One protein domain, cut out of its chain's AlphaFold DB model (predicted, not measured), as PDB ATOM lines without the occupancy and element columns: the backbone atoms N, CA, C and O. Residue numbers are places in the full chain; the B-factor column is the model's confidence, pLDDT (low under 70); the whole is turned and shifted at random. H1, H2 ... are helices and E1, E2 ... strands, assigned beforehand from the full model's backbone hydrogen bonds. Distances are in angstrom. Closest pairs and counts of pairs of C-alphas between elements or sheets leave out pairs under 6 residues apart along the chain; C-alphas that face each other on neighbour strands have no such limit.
ATOM      1  N   ASP A 448     128.052 173.064 276.743       82.31
ATOM      2  CA  ASP A 448     127.226 174.043 277.468       82.31
ATOM      3  C   ASP A 448     127.877 175.439 277.539       82.31
ATOM      4  O   ASP A 448     127.172 176.449 277.483       82.31
ATOM      5  N   LEU A 449     129.215 175.529 277.596       85.31
ATOM      6  CA  LEU A 449     129.922 176.814 277.561       85.31
ATOM      7  C   LEU A 449     129.707 177.513 276.215       85.31
ATOM      8  O   LEU A 449     129.388 178.698 276.181       85.31
ATOM      9  N   THR A 450     129.842 176.794 275.099       85.44
ATOM     10  CA  THR A 450     129.703 177.385 273.755       85.44
ATOM     11  C   THR A 450     128.282 177.890 273.498       85.44
ATOM     12  O   THR A 450     128.093 178.964 272.922       85.44
ATOM     13  N   ALA A 451     127.277 177.161 273.995       86.25
ATOM     14  CA  ALA A 451     125.875 177.550 273.915       86.25
ATOM     15  C   ALA A 451     125.556 178.761 274.815       86.25
ATOM     16  O   ALA A 451     124.808 179.650 274.400       86.25
ATOM     17  N   LEU A 452     126.161 178.839 276.007       87.06
ATOM     18  CA  LEU A 452     126.060 179.992 276.904       87.06
ATOM     19  C   LEU A 452     126.711 181.241 276.292       87.06
ATOM     20  O   LEU A 452     126.055 182.278 276.201       87.06
ATOM     21  N   LEU A 453     127.957 181.151 275.817       88.75
ATOM     22  CA  LEU A 453     128.678 182.293 275.239       88.75
ATOM     23  C   LEU A 453     127.974 182.844 273.993       88.75
ATOM     24  O   LEU A 453     127.835 184.055 273.862       88.75
ATOM     25  N   LYS A 454     127.405 181.974 273.148       88.31
ATOM     26  CA  LYS A 454     126.579 182.385 272.000       88.31
ATOM     27  C   LYS A 454     125.296 183.137 272.391       88.31
ATOM     28  O   LYS A 454     124.754 183.868 271.567       88.31
ATOM     29  N   ARG A 455     124.772 182.948 273.610       87.62
ATOM     30  CA  ARG A 455     123.599 183.688 274.119       87.62
ATOM     31  C   ARG A 455     123.978 184.994 274.824       87.62
ATOM     32  O   ARG A 455     123.142 185.901 274.866       87.62
ATOM     33  N   VAL A 456     125.192 185.058 275.375       90.25
ATOM     34  CA  VAL A 456     125.799 186.257 275.972       90.25
ATOM     35  C   VAL A 456     126.203 187.255 274.885       90.25
ATOM     36  O   VAL A 456     125.892 188.433 275.019       90.25
ATOM     37  N   ASP A 457     126.834 186.795 273.805       88.56
ATOM     38  CA  ASP A 457     127.293 187.654 272.710       88.56
ATOM     39  C   ASP A 457     126.139 188.458 272.073       88.56
ATOM     40  O   ASP A 457     125.115 187.909 271.659       88.56
ATOM     41  N   GLY A 458     126.280 189.785 272.045       86.31
ATOM     42  CA  GLY A 458     125.301 190.740 271.517       86.31
ATOM     43  C   GLY A 458     124.132 191.117 272.446       86.31
ATOM     44  O   GLY A 458     123.368 192.026 272.096       86.31
ATOM     45  N   SER A 459     123.982 190.478 273.615       89.25
ATOM     46  CA  SER A 459     122.917 190.793 274.589       89.25
ATOM     47  C   SER A 459     123.050 192.222 275.135       89.25
ATOM     48  O   SER A 459     124.145 192.676 275.459       89.25
ATOM     49  N   ASP A 460     121.933 192.936 275.264       90.00
ATOM     50  CA  ASP A 460     121.809 194.248 275.920       90.00
ATOM     51  C   ASP A 460     121.395 194.154 277.404       90.00
ATOM     52  O   ASP A 460     121.442 195.158 278.126       90.00
ATOM     53  N   ASP A 461     121.057 192.947 277.873       85.75
ATOM     54  CA  ASP A 461     120.547 192.653 279.213       85.75
ATOM     55  C   ASP A 461     121.514 193.111 280.329       85.75
ATOM     56  O   ASP A 461     122.745 193.010 280.229       85.75
ATOM     57  N   ASN A 462     120.963 193.576 281.457       89.50
ATOM     58  CA  ASN A 462     121.768 193.857 282.649       89.50
ATOM     59  C   ASN A 462     122.406 192.559 283.189       89.50
ATOM     60  O   ASN A 462     121.825 191.482 283.065       89.50
ATOM     61  N   LYS A 463     123.575 192.652 283.838       88.75
ATOM     62  CA  LYS A 463     124.335 191.509 284.384       88.75
ATOM     63  C   LYS A 463     123.463 190.582 285.236       88.75
ATOM     64  O   LYS A 463     123.586 189.363 285.132       88.75
ATOM     65  N   THR A 464     122.590 191.156 286.063       88.56
ATOM     66  CA  THR A 464     121.628 190.430 286.904       88.56
ATOM     67  C   THR A 464     120.634 189.640 286.053       88.56
ATOM     68  O   THR A 464     120.613 188.415 286.134       88.56
ATOM     69  N   LEU A 465     119.899 190.317 285.167       88.56
ATOM     70  CA  LEU A 465     118.906 189.715 284.271       88.56
ATOM     71  C   LEU A 465     119.513 188.629 283.366       88.56
ATOM     72  O   LEU A 465     118.956 187.538 283.257       88.56
ATOM     73  N   LEU A 466     120.684 188.886 282.775       91.44
ATOM     74  CA  LEU A 466     121.413 187.919 281.952       91.44
ATOM     75  C   LEU A 466     121.804 186.672 282.757       91.44
ATOM     76  O   LEU A 466     121.625 185.547 282.290       91.44
ATOM     77  N   THR A 467     122.283 186.861 283.990       92.50
ATOM     78  CA  THR A 467     122.606 185.751 284.897       92.50
ATOM     79  C   THR A 467     121.355 184.938 285.233       92.50
ATOM     80  O   THR A 467     121.413 183.712 285.209       92.50
ATOM     81  N   GLU A 468     120.214 185.573 285.510       92.62
ATOM     82  CA  GLU A 468     118.968 184.867 285.837       92.62
ATOM     83  C   GLU A 468     118.373 184.113 284.640       92.62
ATOM     84  O   GLU A 468     117.968 182.957 284.785       92.62
ATOM     85  N   LEU A 469     118.395 184.712 283.444       91.19
ATOM     86  CA  LEU A 469     118.004 184.050 282.197       91.19
ATOM     87  C   LEU A 469     118.865 182.810 281.924       91.19
ATOM     88  O   LEU A 469     118.329 181.760 281.567       91.19
ATOM     89  N   LEU A 470     120.178 182.901 282.141       89.75
ATOM     90  CA  LEU A 470     121.097 181.778 281.960       89.75
ATOM     91  C   LEU A 470     120.956 180.719 283.063       89.75
ATOM     92  O   LEU A 470     120.952 179.536 282.746       89.75
ATOM     93  N   CYS A 471     120.722 181.093 284.324       90.94
ATOM     94  CA  CYS A 471     120.392 180.127 285.385       90.94
ATOM     95  C   CYS A 471     119.085 179.368 285.096       90.94
ATOM     96  O   CYS A 471     118.959 178.199 285.447       90.94
ATOM     97  N   LYS A 472     118.114 180.015 284.438       91.62
ATOM     98  CA  LYS A 472     116.854 179.381 284.020       91.62
ATOM     99  C   LYS A 472     117.031 178.426 282.832       91.62
ATOM    100  O   LYS A 472     116.260 177.478 282.709       91.62
ATOM    101  N   GLN A 473     118.015 178.672 281.966       89.19
ATOM    102  CA  GLN A 473     118.366 177.787 280.847       89.19
ATOM    103  C   GLN A 473     119.264 176.619 281.275       89.19
ATOM    104  O   GLN A 473     119.096 175.517 280.762       89.19
ATOM    105  N   TYR A 474     120.166 176.846 282.235       87.62
ATOM    106  CA  TYR A 474     121.126 175.861 282.735       87.62
ATOM    107  C   TYR A 474     120.988 175.662 284.261       87.62
ATOM    108  O   TYR A 474     121.886 176.045 285.020       87.62
ATOM    109  N   PRO A 475     119.880 175.063 284.747       88.00
ATOM    110  CA  PRO A 475     119.631 174.861 286.180       88.00
ATOM    111  C   PRO A 475     120.644 173.925 286.866       88.00
ATOM    112  O   PRO A 475     120.686 173.864 288.093       88.00
ATOM    113  N   GLN A 476     121.476 173.207 286.102       87.12
ATOM    114  CA  GLN A 476     122.592 172.403 286.608       87.12
ATOM    115  C   GLN A 476     123.756 173.238 287.172       87.12
ATOM    116  O   GLN A 476     124.583 172.702 287.912       87.12
ATOM    117  N   TYR A 477     123.841 174.533 286.845       88.50
ATOM    118  CA  TYR A 477     124.912 175.414 287.310       88.50
ATOM    119  C   TYR A 477     124.412 176.420 288.345       88.50
ATOM    120  O   TYR A 477     123.349 177.022 288.219       88.50
ATOM    121  N   THR A 478     125.217 176.645 289.384       90.56
ATOM    122  CA  THR A 478     124.888 177.650 290.403       90.56
ATOM    123  C   THR A 478     125.013 179.065 289.837       90.56
ATOM    124  O   THR A 478     125.899 179.342 289.024       90.56
ATOM    125  N   ARG A 479     124.194 180.000 290.347       89.00
ATOM    126  CA  ARG A 479     124.240 181.432 289.991       89.00
ATOM    127  C   ARG A 479     125.667 181.995 290.020       89.00
ATOM    128  O   ARG A 479     126.069 182.689 289.096       89.00
ATOM    129  N   LYS A 480     126.469 181.617 291.026       90.38
ATOM    130  CA  LYS A 480     127.877 182.032 291.168       90.38
ATOM    131  C   LYS A 480     128.771 181.547 290.010       90.38
ATOM    132  O   LYS A 480     129.601 182.319 289.538       90.38
ATOM    133  N   MET A 481     128.589 180.315 289.522       86.81
ATOM    134  CA  MET A 481     129.352 179.774 288.381       86.81
ATOM    135  C   MET A 481     128.974 180.447 287.058       86.81
ATOM    136  O   MET A 481     129.856 180.747 286.252       86.81
ATOM    137  N   VAL A 482     127.683 180.724 286.849       90.69
ATOM    138  CA  VAL A 482     127.192 181.460 285.671       90.69
ATOM    139  C   VAL A 482     127.783 182.872 285.650       90.69
ATOM    140  O   VAL A 482     128.417 183.247 284.664       90.69
ATOM    141  N   THR A 483     127.694 183.620 286.758       91.75
ATOM    142  CA  THR A 483     128.272 184.971 286.862       91.75
ATOM    143  C   THR A 483     129.782 184.983 286.608       91.75
ATOM    144  O   THR A 483     130.260 185.822 285.844       91.75
ATOM    145  N   ALA A 484     130.531 184.047 287.203       91.38
ATOM    146  CA  ALA A 484     131.977 183.938 286.995       91.38
ATOM    147  C   ALA A 484     132.326 183.630 285.529       91.38
ATOM    148  O   ALA A 484     133.242 184.231 284.976       91.38
ATOM    149  N   THR A 485     131.553 182.757 284.873       90.25
ATOM    150  CA  THR A 485     131.745 182.409 283.455       90.25
ATOM    151  C   THR A 485     131.489 183.612 282.538       90.25
ATOM    152  O   THR A 485     132.299 183.874 281.652       90.25
ATOM    153  N   ILE A 486     130.432 184.397 282.789       92.06
ATOM    154  CA  ILE A 486     130.157 185.642 282.045       92.06
ATOM    155  C   ILE A 486     131.296 186.651 282.243       92.06
ATOM    156  O   ILE A 486     131.801 187.197 281.271       92.06
ATOM    157  N   GLN A 487     131.741 186.888 283.483       91.50
ATOM    158  CA  GLN A 487     132.820 187.849 283.763       91.50
ATOM    159  C   GLN A 487     134.175 187.419 283.189       91.50
ATOM    160  O   GLN A 487     134.977 188.278 282.808       91.50
ATOM    161  N   HIS A 488     134.433 186.111 283.134       90.19
ATOM    162  CA  HIS A 488     135.636 185.562 282.529       90.19
ATOM    163  C   HIS A 488     135.637 185.821 281.021       90.19
ATOM    164  O   HIS A 488     136.527 186.511 280.545       90.19
ATOM    165  N   TYR A 489     134.621 185.345 280.295       90.31
ATOM    166  CA  TYR A 489     134.626 185.299 278.827       90.31
ATOM    167  C   TYR A 489     133.950 186.478 278.112       90.31
ATOM    168  O   TYR A 489     134.028 186.545 276.890       90.31
ATOM    169  N   ALA A 490     133.287 187.397 278.817       91.06
ATOM    170  CA  ALA A 490     132.592 188.526 278.200       91.06
ATOM    171  C   ALA A 490     132.818 189.853 278.940       91.06
ATOM    172  O   ALA A 490     133.093 189.904 280.142       91.06
ATOM    173  N   GLU A 491     132.679 190.950 278.203       91.94
ATOM    174  CA  GLU A 491     132.694 192.322 278.702       91.94
ATOM    175  C   GLU A 491     131.521 193.108 278.119       91.94
ATOM    176  O   GLU A 491     131.082 192.843 277.003       91.94
ATOM    177  N   ARG A 492     130.988 194.082 278.864       90.81
ATOM    178  CA  ARG A 492     129.872 194.909 278.396       90.81
ATOM    179  C   ARG A 492     130.392 196.237 277.842       90.81
ATOM    180  O   ARG A 492     130.699 197.145 278.611       90.81
ATOM    181  N   GLN A 493     130.470 196.347 276.519       86.31
ATOM    182  CA  GLN A 493     131.034 197.490 275.795       86.31
ATOM    183  C   GLN A 493     129.948 198.239 274.994       86.31
ATOM    184  O   GLN A 493     128.946 197.658 274.580       86.31
ATOM    185  N   GLY A 494     130.127 199.547 274.783       83.44
ATOM    186  CA  GLY A 494     129.227 200.379 273.969       83.44
ATOM    187  C   GLY A 494     128.995 201.796 274.524       83.44
ATOM    188  O   GLY A 494     129.356 202.077 275.671       83.44
ATOM    189  N   PRO A 495     128.400 202.706 273.727       75.88
ATOM    190  CA  PRO A 495     128.020 204.048 274.173       75.88
ATOM    191  C   PRO A 495     126.909 203.988 275.235       75.88
ATOM    192  O   PRO A 495     126.276 202.949 275.413       75.88
ATOM    193  N   LYS A 496     126.654 205.103 275.945       68.12
ATOM    194  CA  LYS A 496     125.770 205.146 277.135       68.12
ATOM    195  C   LYS A 496     124.398 204.459 276.936       68.12
ATOM    196  O   LYS A 496     123.927 203.837 277.883       68.12
ATOM    197  N   SER A 497     123.807 204.526 275.738       71.19
ATOM    198  CA  SER A 497     122.510 203.927 275.370       71.19
ATOM    199  C   SER A 497     122.553 202.460 274.913       71.19
ATOM    200  O   SER A 497     121.566 201.755 275.086       71.19
ATOM    201  N   ASP A 498     123.668 201.982 274.351       79.50
ATOM    202  CA  ASP A 498     123.734 200.731 273.570       79.50
ATOM    203  C   ASP A 498     124.841 199.788 274.073       79.50
ATOM    204  O   ASP A 498     125.602 199.204 273.300       79.50
ATOM    205  N   LYS A 499     124.961 199.653 275.399       88.50
ATOM    206  CA  LYS A 499     125.933 198.762 276.050       88.50
ATOM    207  C   LYS A 499     125.556 197.288 275.854       88.50
ATOM    208  O   LYS A 499     124.649 196.789 276.527       88.50
ATOM    209  N   ARG A 500     126.300 196.578 275.002       91.75
ATOM    210  CA  ARG A 500     126.114 195.149 274.703       91.75
ATOM    211  C   ARG A 500     127.237 194.300 275.285       91.75
ATOM    212  O   ARG A 500     128.363 194.762 275.442       91.75
ATOM    213  N   TRP A 501     126.925 193.057 275.618       93.25
ATOM    214  CA  TRP A 501     127.914 192.047 275.967       93.25
ATOM    215  C   TRP A 501     128.636 191.577 274.703       93.25
ATOM    216  O   TRP A 501     127.998 191.239 273.712       93.25
ATOM    217  N   VAL A 502     129.963 191.574 274.749       91.00
ATOM    218  CA  VAL A 502     130.863 191.136 273.678       91.00
ATOM    219  C   VAL A 502     131.832 190.127 274.286       91.00
ATOM    220  O   VAL A 502     132.277 190.299 275.425       91.00
ATOM    221  N   LEU A 503     132.132 189.053 273.560       91.31
ATOM    222  CA  LEU A 503     133.106 188.062 274.017       91.31
ATOM    223  C   LEU A 503     134.527 188.648 274.020       91.31
ATOM    224  O   LEU A 503     134.905 189.403 273.129       91.31
ATOM    225  N   LYS A 504     135.309 188.297 275.041       88.56
ATOM    226  CA  LYS A 504     136.732 188.639 275.131       88.56
ATOM    227  C   LYS A 504     137.549 187.623 274.337       88.56
ATOM    228  O   LYS A 504     137.329 186.421 274.490       88.56
TER     229      LYS A 504
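This is residues 448 to 504 of the 506 residues of the protein "YALI0F21637p" of Yarrowia lipolytica (strain CLIB 122 / E 150) (UniProt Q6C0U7). A short hairpin of two strands, E1 and E2, extends from one end of a small cluster of three helices, and its loop, residues 494 to 499, forms one tip of the long axis. In the cluster H2 and H3 cross as an X, while the last residues of H1 come near the end of H3 and the strand E2. The printed part has 57 residues, with three named helices and two named strands in the order H1 H2 H3 E1 E2; the sheet, E1 - E2, is antiparallel, and the class is mixed, helices and strands. The whole is compact, with a radius of gyration of the C-alphas of 10.7 A, yet elongated in outline, spanning 34 by 19 by 15 A.

Find C-alpha 490 at (132.592, 188.526, 278.200); from there E1 runs over residues 490 to 493, 9.4 A. The chain returns as E2, residues 500 to 503, 10.0 A long, ending at C-alpha 503 at (133.106, 188.062, 274.017). Directly before E1 stands H3, residues 479 to 489, 15.7 A. Look further back for H2, residues 463 to 473, 15.4 A. H1, residues 448 to 456, measures 12.4 A and begins at C-alpha 448 at (127.226, 174.043, 277.468).

Start at the hairpin of E1 and E2, antiparallel at 142 degrees between their directions. Here N 491 and O 502 are 2.9 A apart and N 493 and O 500 2.8 A, both within hydrogen-bond range. The closest C-alphas of H3 and E2, those of Tyr 489 and Leu 503, are 5.8 A apart. For H1 and E2, look at the C-alphas of Val 456 and Trp 501, the closest, at 6.2 A. H2 and H3 touch, closest at the C-alphas of Thr 467 and Thr 483, 6.0 A, and run opposite ways at a steep tilt of 66 degrees. H1 and H3 only just touch, and only at their ends, with 3 pairs of C-alphas within 8 A; the closest are Val 456 and Ile 486, 7.5 A. Their lines are about perpendicular, at 73 degrees. H1 and H2 are close but not clearly touching, closest at the C-alphas of Leu 452 and Leu 470, 7.3 A. H2 is apart from E1 and from E2. In H1, H2 and H3 every O i to N i+4 pair is within hydrogen-bond range.

The two C-alphas farthest apart are those of Gln 476 and Pro 495, 34.4 A. The printed part, residues 448 to 504, has no cut. No link is long; those from H2 to H3 and from H3 to E1 are tight. The model's mean pLDDT over the printed part is 88.1, and residue 496 is the one residue under 70.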